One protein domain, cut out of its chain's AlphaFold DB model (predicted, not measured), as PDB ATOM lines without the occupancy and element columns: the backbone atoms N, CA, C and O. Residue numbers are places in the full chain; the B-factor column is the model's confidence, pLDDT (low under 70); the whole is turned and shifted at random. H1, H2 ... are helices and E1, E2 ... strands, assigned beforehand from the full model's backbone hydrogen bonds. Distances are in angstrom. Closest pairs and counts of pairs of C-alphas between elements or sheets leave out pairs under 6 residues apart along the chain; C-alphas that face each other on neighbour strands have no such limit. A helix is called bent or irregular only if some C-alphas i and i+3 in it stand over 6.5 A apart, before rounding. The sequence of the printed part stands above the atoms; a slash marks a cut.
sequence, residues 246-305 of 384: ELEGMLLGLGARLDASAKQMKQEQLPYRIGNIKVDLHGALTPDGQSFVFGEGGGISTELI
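This is residues 246 to 305 of the 384 residues of the protein "PASTA domain-containing protein" of Marinobacterium mangrovicola (UniProt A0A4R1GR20). This is a loose, elongated two-part model: one long straight helix, H1, and a bent two-stranded hairpin, E1 and E2, which has the first part of H1 close by it, while the other end of H1 reaches away. At that far end, residues 266 to 271 stick out, and the chain turns there and comes back along the long axis to the hairpin. The printed part has 60 residues with one named helix and two named strands, in the order H1, E1, E2; the sheet's order is E1 - E2, antiparallel, and the class is mixed, helices and strands. The whole is loose, with a radius of gyration of the C-alphas of 14.5 A, and its C-alphas span 45 by 17 by 17 A.

The sheet is made of E1, residues 277 to 285, and E2, residues 291 to 304, which are antiparallel neighbours with 153 degrees between their N-to-C directions. They form a hairpin with a tight link. C-alphas 278 and 303 face each other at 4.4 A, and so do C-alphas 282 and 299, also at 4.4 A. Farther toward the link, C-alpha 284 faces C-alpha 297 at 4.5 A, and C-alpha 285 faces C-alpha 292 at 4.6 A. Between these last pairs on E2 lie residues 293 to 296. Backbone atoms across the pair are within hydrogen-bond range, among them N 279 and O 302 at 2.8 A and N 300 and O 281 at 2.8 A. Nearer to the link, N 293 and O 284 are within hydrogen-bond range at 2.9 A. E1 bends by 70 degrees at residue 282, and E2 bends by 127 degrees at residue 297. The one named helix is H1, residues 247 to 267. H1 and E2 have 3 pairs of C-alphas within 8 A; the closest are those of Leu 247 and Ser 291, 5.1 A apart. The centres of H1 and E2 are 19.2 A apart. H1 and E1 are near each other, with 5 pairs of C-alphas within 10 A. Residues 247 to 258 of H1 make the pairs within 10 A of the sheet, 14 with E2 and 5 with E1. In H1, every O i to N i+4 pair is within hydrogen-bond range.

E2 is the longest strand by residues, with 14, from Ser 291 to Leu 304; it measures 18.2 A from first to last C-alpha and ends at C-alpha 304, (13.591, 25.209, 40.683). E1, 9 residues from Ile 277 to Leu 285, measures 21.1 A and begins at C-alpha 277, (10.219, 21.657, 42.538). H1, 21 residues from Leu 247 to Gln 267, measures 30.3 A and is not bent. It begins at C-alpha 247, (22.426, 21.584, 31.289), and ends at C-alpha 267, (-6.193, 31.264, 33.929).

The outline is a rod, and the two C-alphas farthest apart are those of Gln 269 and Pro 287, at 45.5 A. Residues 266 to 271, of which 266 and 267 belong to H1, stand free. The first and last printed C-alphas, those of Glu 246 and Ile 305, are 19.9 A apart. The printed part has no cut. The link from H1 to E1, 9 residues, is short, and the link from E1 to E2 has 5 residues; no link is long. The mean pLDDT of the printed part is 77.1. Residues 287, 289, 295 to 299 and 305 are under 70, of low confidence; the mean is 81 over H1, 79 over E1 and 71 over E2.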
ATOM      1  N   GLU A 246      22.956  19.834  26.964       77.50
ATOM      2  CA  GLU A 246      23.268  21.135  27.574       77.50
ATOM      3  C   GLU A 246      22.418  21.365  28.832       77.50
ATOM      4  O   GLU A 246      21.184  21.408  28.775       77.50
ATOM      5  N   LEU A 247      23.083  21.525  29.980       70.44
ATOM      6  CA  LEU A 247      22.426  21.584  31.289       70.44
ATOM      7  C   LEU A 247      21.533  22.827  31.424       70.44
ATOM      8  O   LEU A 247      20.410  22.747  31.925       70.44
ATOM      9  N   GLU A 248      22.013  23.970  30.933       71.94
ATOM     10  CA  GLU A 248      21.301  25.247  30.990       71.94
ATOM     11  C   GLU A 248      20.023  25.221  30.141       71.94
ATOM     12  O   GLU A 248      18.946  25.551  30.636       71.94
ATOM     13  N   GLY A 249      20.100  24.725  28.902       74.69
ATOM     14  CA  GLY A 249      18.935  24.590  28.025       74.69
ATOM     15  C   GLY A 249      17.862  23.658  28.595       74.69
ATOM     16  O   GLY A 249      16.665  23.934  28.475       74.69
ATOM     17  N   MET A 250      18.268  22.582  29.276       75.25
ATOM     18  CA  MET A 250      17.337  21.672  29.947       75.25
ATOM     19  C   MET A 250      16.630  22.325  31.138       75.25
ATOM     20  O   MET A 250      15.404  22.226  31.248       75.25
ATOM     21  N   LEU A 251      17.376  23.000  32.018       77.25
ATOM     22  CA  LEU A 251      16.812  23.671  33.193       77.25
ATOM     23  C   LEU A 251      15.917  24.852  32.794       77.25
ATOM     24  O   LEU A 251      14.820  24.990  33.336       77.25
ATOM     25  N   LEU A 252      16.321  25.640  31.794       78.81
ATOM     26  CA  LEU A 252      15.501  26.714  31.226       78.81
ATOM     27  C   LEU A 252      14.228  26.173  30.566       78.81
ATOM     28  O   LEU A 252      13.147  26.724  30.765       78.81
ATOM     29  N   GLY A 253      14.322  25.070  29.817       81.62
ATOM     30  CA  GLY A 253      13.163  24.426  29.197       81.62
ATOM     31  C   GLY A 253      12.160  23.891  30.224       81.62
ATOM     32  O   GLY A 253      10.949  24.041  30.041       81.62
ATOM     33  N   LEU A 254      12.648  23.301  31.320       83.44
ATOM     34  CA  LEU A 254      11.816  22.882  32.450       83.44
ATOM     35  C   LEU A 254      11.165  24.089  33.132       83.44
ATOM     36  O   LEU A 254       9.947  24.093  33.302       83.44
ATOM     37  N   GLY A 255      11.936  25.135  33.434       81.31
ATOM     38  CA  GLY A 255      11.424  26.382  34.007       81.31
ATOM     39  C   GLY A 255      10.329  27.026  33.149       81.31
ATOM     40  O   GLY A 255       9.260  27.352  33.658       81.31
ATOM     41  N   ALA A 256      10.531  27.114  31.832       81.81
ATOM     42  CA  ALA A 256       9.553  27.681  30.903       81.81
ATOM     43  C   ALA A 256       8.242  26.876  30.852       81.81
ATOM     44  O   ALA A 256       7.156  27.455  30.794       81.81
ATOM     45  N   ARG A 257       8.314  25.539  30.901       84.69
ATOM     46  CA  ARG A 257       7.115  24.681  30.957       84.69
ATOM     47  C   ARG A 257       6.384  24.795  32.291       84.69
ATOM     48  O   ARG A 257       5.152  24.750  32.312       84.69
ATOM     49  N   LEU A 258       7.124  24.944  33.386       85.19
ATOM     50  CA  LEU A 258       6.557  25.163  34.715       85.19
ATOM     51  C   LEU A 258       5.854  26.518  34.807       85.19
ATOM     52  O   LEU A 258       4.725  26.565  35.287       85.19
ATOM     53  N   ASP A 259       6.452  27.582  34.273       81.56
ATOM     54  CA  ASP A 259       5.826  28.907  34.195       81.56
ATOM     55  C   ASP A 259       4.575  28.893  33.300       81.56
ATOM     56  O   ASP A 259       3.518  29.392  33.689       81.56
ATOM     57  N   ALA A 260       4.638  28.239  32.135       84.62
ATOM     58  CA  ALA A 260       3.473  28.073  31.264       84.62
ATOM     59  C   ALA A 260       2.326  27.327  31.970       84.62
ATOM     60  O   ALA A 260       1.176  27.765  31.917       84.62
ATOM     61  N   SER A 261       2.645  26.251  32.695       83.56
ATOM     62  CA  SER A 261       1.663  25.493  33.482       83.56
ATOM     63  C   SER A 261       1.097  26.333  34.632       83.56
ATOM     64  O   SER A 261      -0.108  26.323  34.874       83.56
ATOM     65  N   ALA A 262       1.942  27.111  35.318       80.19
ATOM     66  CA  ALA A 262       1.534  28.034  36.374       80.19
ATOM     67  C   ALA A 262       0.576  29.117  35.853       80.19
ATOM     68  O   ALA A 262      -0.441  29.400  36.490       80.19
ATOM     69  N   LYS A 263       0.856  29.690  34.678       83.69
ATOM     70  CA  LYS A 263      -0.024  30.654  34.002       83.69
ATOM     71  C   LYS A 263      -1.355  30.028  33.601       83.69
ATOM     72  O   LYS A 263      -2.393  30.644  33.831       83.69
ATOM     73  N   GLN A 264      -1.338  28.806  33.074       85.75
ATOM     74  CA  GLN A 264      -2.559  28.093  32.702       85.75
ATOM     75  C   GLN A 264      -3.447  27.805  33.921       85.75
ATOM     76  O   GLN A 264      -4.636  28.104  33.889       85.75
ATOM     77  N   MET A 265      -2.883  27.329  35.036       81.62
ATOM     78  CA  MET A 265      -3.678  27.095  36.251       81.62
ATOM     79  C   MET A 265      -4.249  28.388  36.846       81.62
ATOM     80  O   MET A 265      -5.362  28.373  37.373       81.62
ATOM     81  N   LYS A 266      -3.525  29.514  36.735       80.12
ATOM     82  CA  LYS A 266      -4.057  30.840  37.095       80.12
ATOM     83  C   LYS A 266      -5.231  31.230  36.196       80.12
ATOM     84  O   LYS A 266      -6.229  31.741  36.695       80.12
ATOM     85  N   GLN A 267      -5.128  30.978  34.891       83.69
ATOM     86  CA  GLN A 267      -6.193  31.264  33.929       83.69
ATOM     87  C   GLN A 267      -7.446  30.410  34.180       83.69
ATOM     88  O   GLN A 267      -8.560  30.908  34.053       83.69
ATOM     89  N   GLU A 268      -7.265  29.155  34.591       88.19
ATOM     90  CA  GLU A 268      -8.344  28.216  34.923       88.19
ATOM     91  C   GLU A 268      -8.881  28.372  36.365       88.19
ATOM     92  O   GLU A 268      -9.778  27.633  36.764       88.19
ATOM     93  N   GLN A 269      -8.373  29.342  37.145       85.12
ATOM     94  CA  GLN A 269      -8.768  29.626  38.539       85.12
ATOM     95  C   GLN A 269      -8.726  28.398  39.466       85.12
ATOM     96  O   GLN A 269      -9.566  28.230  40.355       85.12
ATOM     97  N   LEU A 270      -7.737  27.524  39.277       80.25
ATOM     98  CA  LEU A 270      -7.588  26.339  40.116       80.25
ATOM     99  C   LEU A 270      -7.108  26.736  41.529       80.25
ATOM    100  O   LEU A 270      -6.222  27.580  41.664       80.25
ATOM    101  N   PRO A 271      -7.631  26.112  42.604       80.19
ATOM    102  CA  PRO A 271      -7.310  26.475  43.991       80.19
ATOM    103  C   PRO A 271      -5.918  26.004  44.459       80.19
ATOM    104  O   PRO A 271      -5.601  26.080  45.646       80.19
ATOM    105  N   TYR A 272      -5.081  25.502  43.550       78.31
ATOM    106  CA  TYR A 272      -3.765  24.941  43.845       78.31
ATOM    107  C   TYR A 272      -2.688  25.639  43.013       78.31
ATOM    108  O   TYR A 272      -2.931  26.055  41.882       78.31
ATOM    109  N   ARG A 273      -1.475  25.738  43.565       81.06
ATOM    110  CA  ARG A 273      -0.299  26.294  42.881       81.06
ATOM    111  C   ARG A 273       0.834  25.278  42.841       81.06
ATOM    112  O   ARG A 273       1.004  24.511  43.789       81.06
ATOM    113  N   ILE A 274       1.639  25.319  41.782       80.75
ATOM    114  CA  ILE A 274       2.930  24.624  41.759       80.75
ATOM    115  C   ILE A 274       3.859  25.326  42.759       80.75
ATOM    116  O   ILE A 274       4.131  26.520  42.619       80.75
ATOM    117  N   GLY A 275       4.294  24.590  43.785       79.81
ATOM    118  CA  GLY A 275       5.333  25.022  44.724       79.81
ATOM    119  C   GLY A 275       6.741  24.799  44.169       79.81
ATOM    120  O   GLY A 275       6.909  24.496  42.990       79.81
ATOM    121  N   ASN A 276       7.753  24.924  45.024       82.12
ATOM    122  CA  ASN A 276       9.139  24.668  44.631       82.12
ATOM    123  C   ASN A 276       9.299  23.208  44.198       82.12
ATOM    124  O   ASN A 276       8.811  22.297  44.871       82.12
ATOM    125  N   ILE A 277       9.986  22.995  43.078       82.38
ATOM    126  CA  ILE A 277      10.219  21.657  42.538       82.38
ATOM    127  C   ILE A 277      11.687  21.321  42.721       82.38
ATOM    128  O   ILE A 277      12.563  21.970  42.154       82.38
ATOM    129  N   LYS A 278      11.948  20.263  43.487       82.69
ATOM    130  CA  LYS A 278      13.267  19.646  43.548       82.69
ATOM    131  C   LYS A 278      13.432  18.703  42.360       82.69
ATOM    132  O   LYS A 278      12.594  17.828  42.143       82.69
ATOM    133  N   VAL A 279      14.503  18.891  41.602       83.38
ATOM    134  CA  VAL A 279      14.869  18.061  40.457       83.38
ATOM    135  C   VAL A 279      16.182  17.362  40.770       83.38
ATOM    136  O   VAL A 279      17.199  18.010  41.005       83.38
ATOM    137  N   ASP A 280      16.144  16.032  40.740       80.38
ATOM    138  CA  ASP A 280      17.310  15.172  40.911       80.38
ATOM    139  C   ASP A 280      17.689  14.572  39.547       80.38
ATOM    140  O   ASP A 280      16.929  13.809  38.948       80.38
ATOM    141  N   LEU A 281      18.857  14.949  39.031       79.88
ATOM    142  CA  LEU A 281      19.409  14.474  37.762       79.88
ATOM    143  C   LEU A 281      20.513  13.451  38.036       79.88
ATOM    144  O   LEU A 281      21.452  13.740  38.770       79.88
ATOM    145  N   HIS A 282      20.441  12.268  37.427       80.31
ATOM    146  CA  HIS A 282      21.433  11.201  37.613       80.31
ATOM    147  C   HIS A 282      22.340  11.044  36.387       80.31
ATOM    148  O   HIS A 282      21.849  10.797  35.281       80.31
ATOM    149  N   GLY A 283      23.659  11.155  36.580       75.50
ATOM    150  CA  GLY A 283      24.633  11.121  35.487       75.50
ATOM    151  C   GLY A 283      25.958  11.814  35.814       75.50
ATOM    152  O   GLY A 283      26.264  12.112  36.965       75.50
ATOM    153  N   ALA A 284      26.769  12.067  34.795       74.75
ATOM    154  CA  ALA A 284      28.056  12.735  34.946       74.75
ATOM    155  C   ALA A 284      28.056  14.085  34.232       74.75
ATOM    156  O   ALA A 284      27.599  14.205  33.094       74.75
ATOM    157  N   LEU A 285      28.615  15.095  34.896       73.94
ATOM    158  CA  LEU A 285      28.926  16.378  34.277       73.94
ATOM    159  C   LEU A 285      30.149  16.211  33.365       73.94
ATOM    160  O   LEU A 285      31.127  15.561  33.748       73.94
ATOM    161  N   THR A 286      30.102  16.778  32.164       70.44
ATOM    162  CA  THR A 286      31.257  16.794  31.259       70.44
ATOM    163  C   THR A 286      32.395  17.659  31.832       70.44
ATOM    164  O   THR A 286      32.141  18.543  32.651       70.44
ATOM    165  N   PRO A 287      33.671  17.430  31.450       68.12
ATOM    166  CA  PRO A 287      34.823  18.139  32.034       68.12
ATOM    167  C   PRO A 287      34.817  19.667  31.853       68.12
ATOM    168  O   PRO A 287      35.470  20.380  32.606       68.12
ATOM    169  N   ASP A 288      34.100  20.157  30.845       70.31
ATOM    170  CA  ASP A 288      33.849  21.572  30.557       70.31
ATOM    171  C   ASP A 288      32.749  22.190  31.446       70.31
ATOM    172  O   ASP A 288      32.582  23.405  31.461       70.31
ATOM    173  N   GLY A 289      32.012  21.374  32.205       68.50
ATOM    174  CA  GLY A 289      30.996  21.808  33.162       68.50
ATOM    175  C   GLY A 289      29.673  22.279  32.552       68.50
ATOM    176  O   GLY A 289      28.790  22.695  33.297       68.50
ATOM    177  N   GLN A 290      29.519  22.229  31.226       71.50
ATOM    178  CA  GLN A 290      28.364  22.805  30.520       71.50
ATOM    179  C   GLN A 290      27.293  21.776  30.146       71.50
ATOM    180  O   GLN A 290      26.125  22.126  29.961       71.50
ATOM    181  N   SER A 291      27.669  20.501  30.051       74.62
ATOM    182  CA  SER A 291      26.772  19.443  29.601       74.62
ATOM    183  C   SER A 291      26.705  18.272  30.574       74.62
ATOM    184  O   SER A 291      27.582  18.054  31.410       74.62
ATOM    185  N   PHE A 292      25.631  17.500  30.466       76.00
ATOM    186  CA  PHE A 292      25.340  16.374  31.340       76.00
ATOM    187  C   PHE A 292      25.111  15.105  30.521       76.00
ATOM    188  O   PHE A 292      24.392  15.117  29.521       76.00
ATOM    189  N   VAL A 293      25.729  14.001  30.939       78.19
ATOM    190  CA  VAL A 293      25.580  12.683  30.315       78.19
ATOM    191  C   VAL A 293      24.774  11.785  31.247       78.19
ATOM    192  O   VAL A 293      25.191  11.512  32.373       78.19
ATOM    193  N   PHE A 294      23.621  11.309  30.778       73.31
ATOM    194  CA  PHE A 294      22.720  10.474  31.572       73.31
ATOM    195  C   PHE A 294      23.226   9.029  31.684       73.31
ATOM    196  O   PHE A 294      23.610   8.416  30.689       73.31
ATOM    197  N   GLY A 295      23.141   8.451  32.886       66.94
ATOM    198  CA  GLY A 295      23.264   7.002  33.109       66.94
ATOM    199  C   GLY A 295      24.445   6.544  33.971       66.94
ATOM    200  O   GLY A 295      24.253   5.670  34.809       66.94
ATOM    201  N   GLU A 296      25.636   7.129  33.826       59.28
ATOM    202  CA  GLU A 296      26.812   6.792  34.651       59.28
ATOM    203  C   GLU A 296      27.286   8.032  35.416       59.28
ATOM    204  O   GLU A 296      27.620   9.037  34.798       59.28
ATOM    205  N   GLY A 297      27.309   7.976  36.753       60.94
ATOM    206  CA  GLY A 297      27.784   9.073  37.605       60.94
ATOM    207  C   GLY A 297      26.897   9.358  38.822       60.94
ATOM    208  O   GLY A 297      25.908   8.668  39.070       60.94
ATOM    209  N   GLY A 298      27.299  10.353  39.617       62.62
ATOM    210  CA  GLY A 298      26.560  10.823  40.793       62.62
ATOM    211  C   GLY A 298      25.247  11.539  40.446       62.62
ATOM    212  O   GLY A 298      24.869  11.678  39.289       62.62
ATOM    213  N   GLY A 299      24.508  11.976  41.464       68.06
ATOM    214  CA  GLY A 299      23.311  12.803  41.279       68.06
ATOM    215  C   GLY A 299      23.627  14.292  41.421       68.06
ATOM    216  O   GLY A 299      24.430  14.663  42.276       68.06
ATOM    217  N   ILE A 300      22.976  15.141  40.626       70.12
ATOM    218  CA  ILE A 300      22.887  16.587  40.839       70.12
ATOM    219  C   ILE A 300      21.453  16.899  41.260       70.12
ATOM    220  O   ILE A 300      20.517  16.680  40.494       70.12
ATOM    221  N   SER A 301      21.288  17.428  42.468       72.88
ATOM    222  CA  SER A 301      20.017  17.963  42.952       72.88
ATOM    223  C   SER A 301      20.001  19.472  42.754       72.88
ATOM    224  O   SER A 301      20.916  20.158  43.207       72.88
ATOM    225  N   THR A 302      18.957  19.999  42.124       75.81
ATOM    226  CA  THR A 302      18.705  21.440  42.040       75.81
ATOM    227  C   THR A 302      17.250  21.743  42.370       75.81
ATOM    228  O   THR A 302      16.355  20.949  42.078       75.81
ATOM    229  N   GLU A 303      17.002  22.876  43.014       77.12
ATOM    230  CA  GLU A 303      15.651  23.357  43.285       77.12
ATOM    231  C   GLU A 303      15.288  24.417  42.249       77.12
ATOM    232  O   GLU A 303      15.967  25.433  42.117       77.12
ATOM    233  N   LEU A 304      14.205  24.181  41.509       75.25
ATOM    234  CA  LEU A 304      13.591  25.209  40.683       75.25
ATOM    235  C   LEU A 304      12.656  26.017  41.577       75.25
ATOM    236  O   LEU A 304      11.589  25.549  41.993       75.25
ATOM    237  N   ILE A 305      13.096  27.234  41.873       69.50
ATOM    238  CA  ILE A 305      12.308  28.228  42.585       69.50
ATOM    239  C   ILE A 305      11.376  28.873  41.566       69.50
ATOM    240  O   ILE A 305      11.807  29.414  40.547       69.50
TER     241      ILE A 305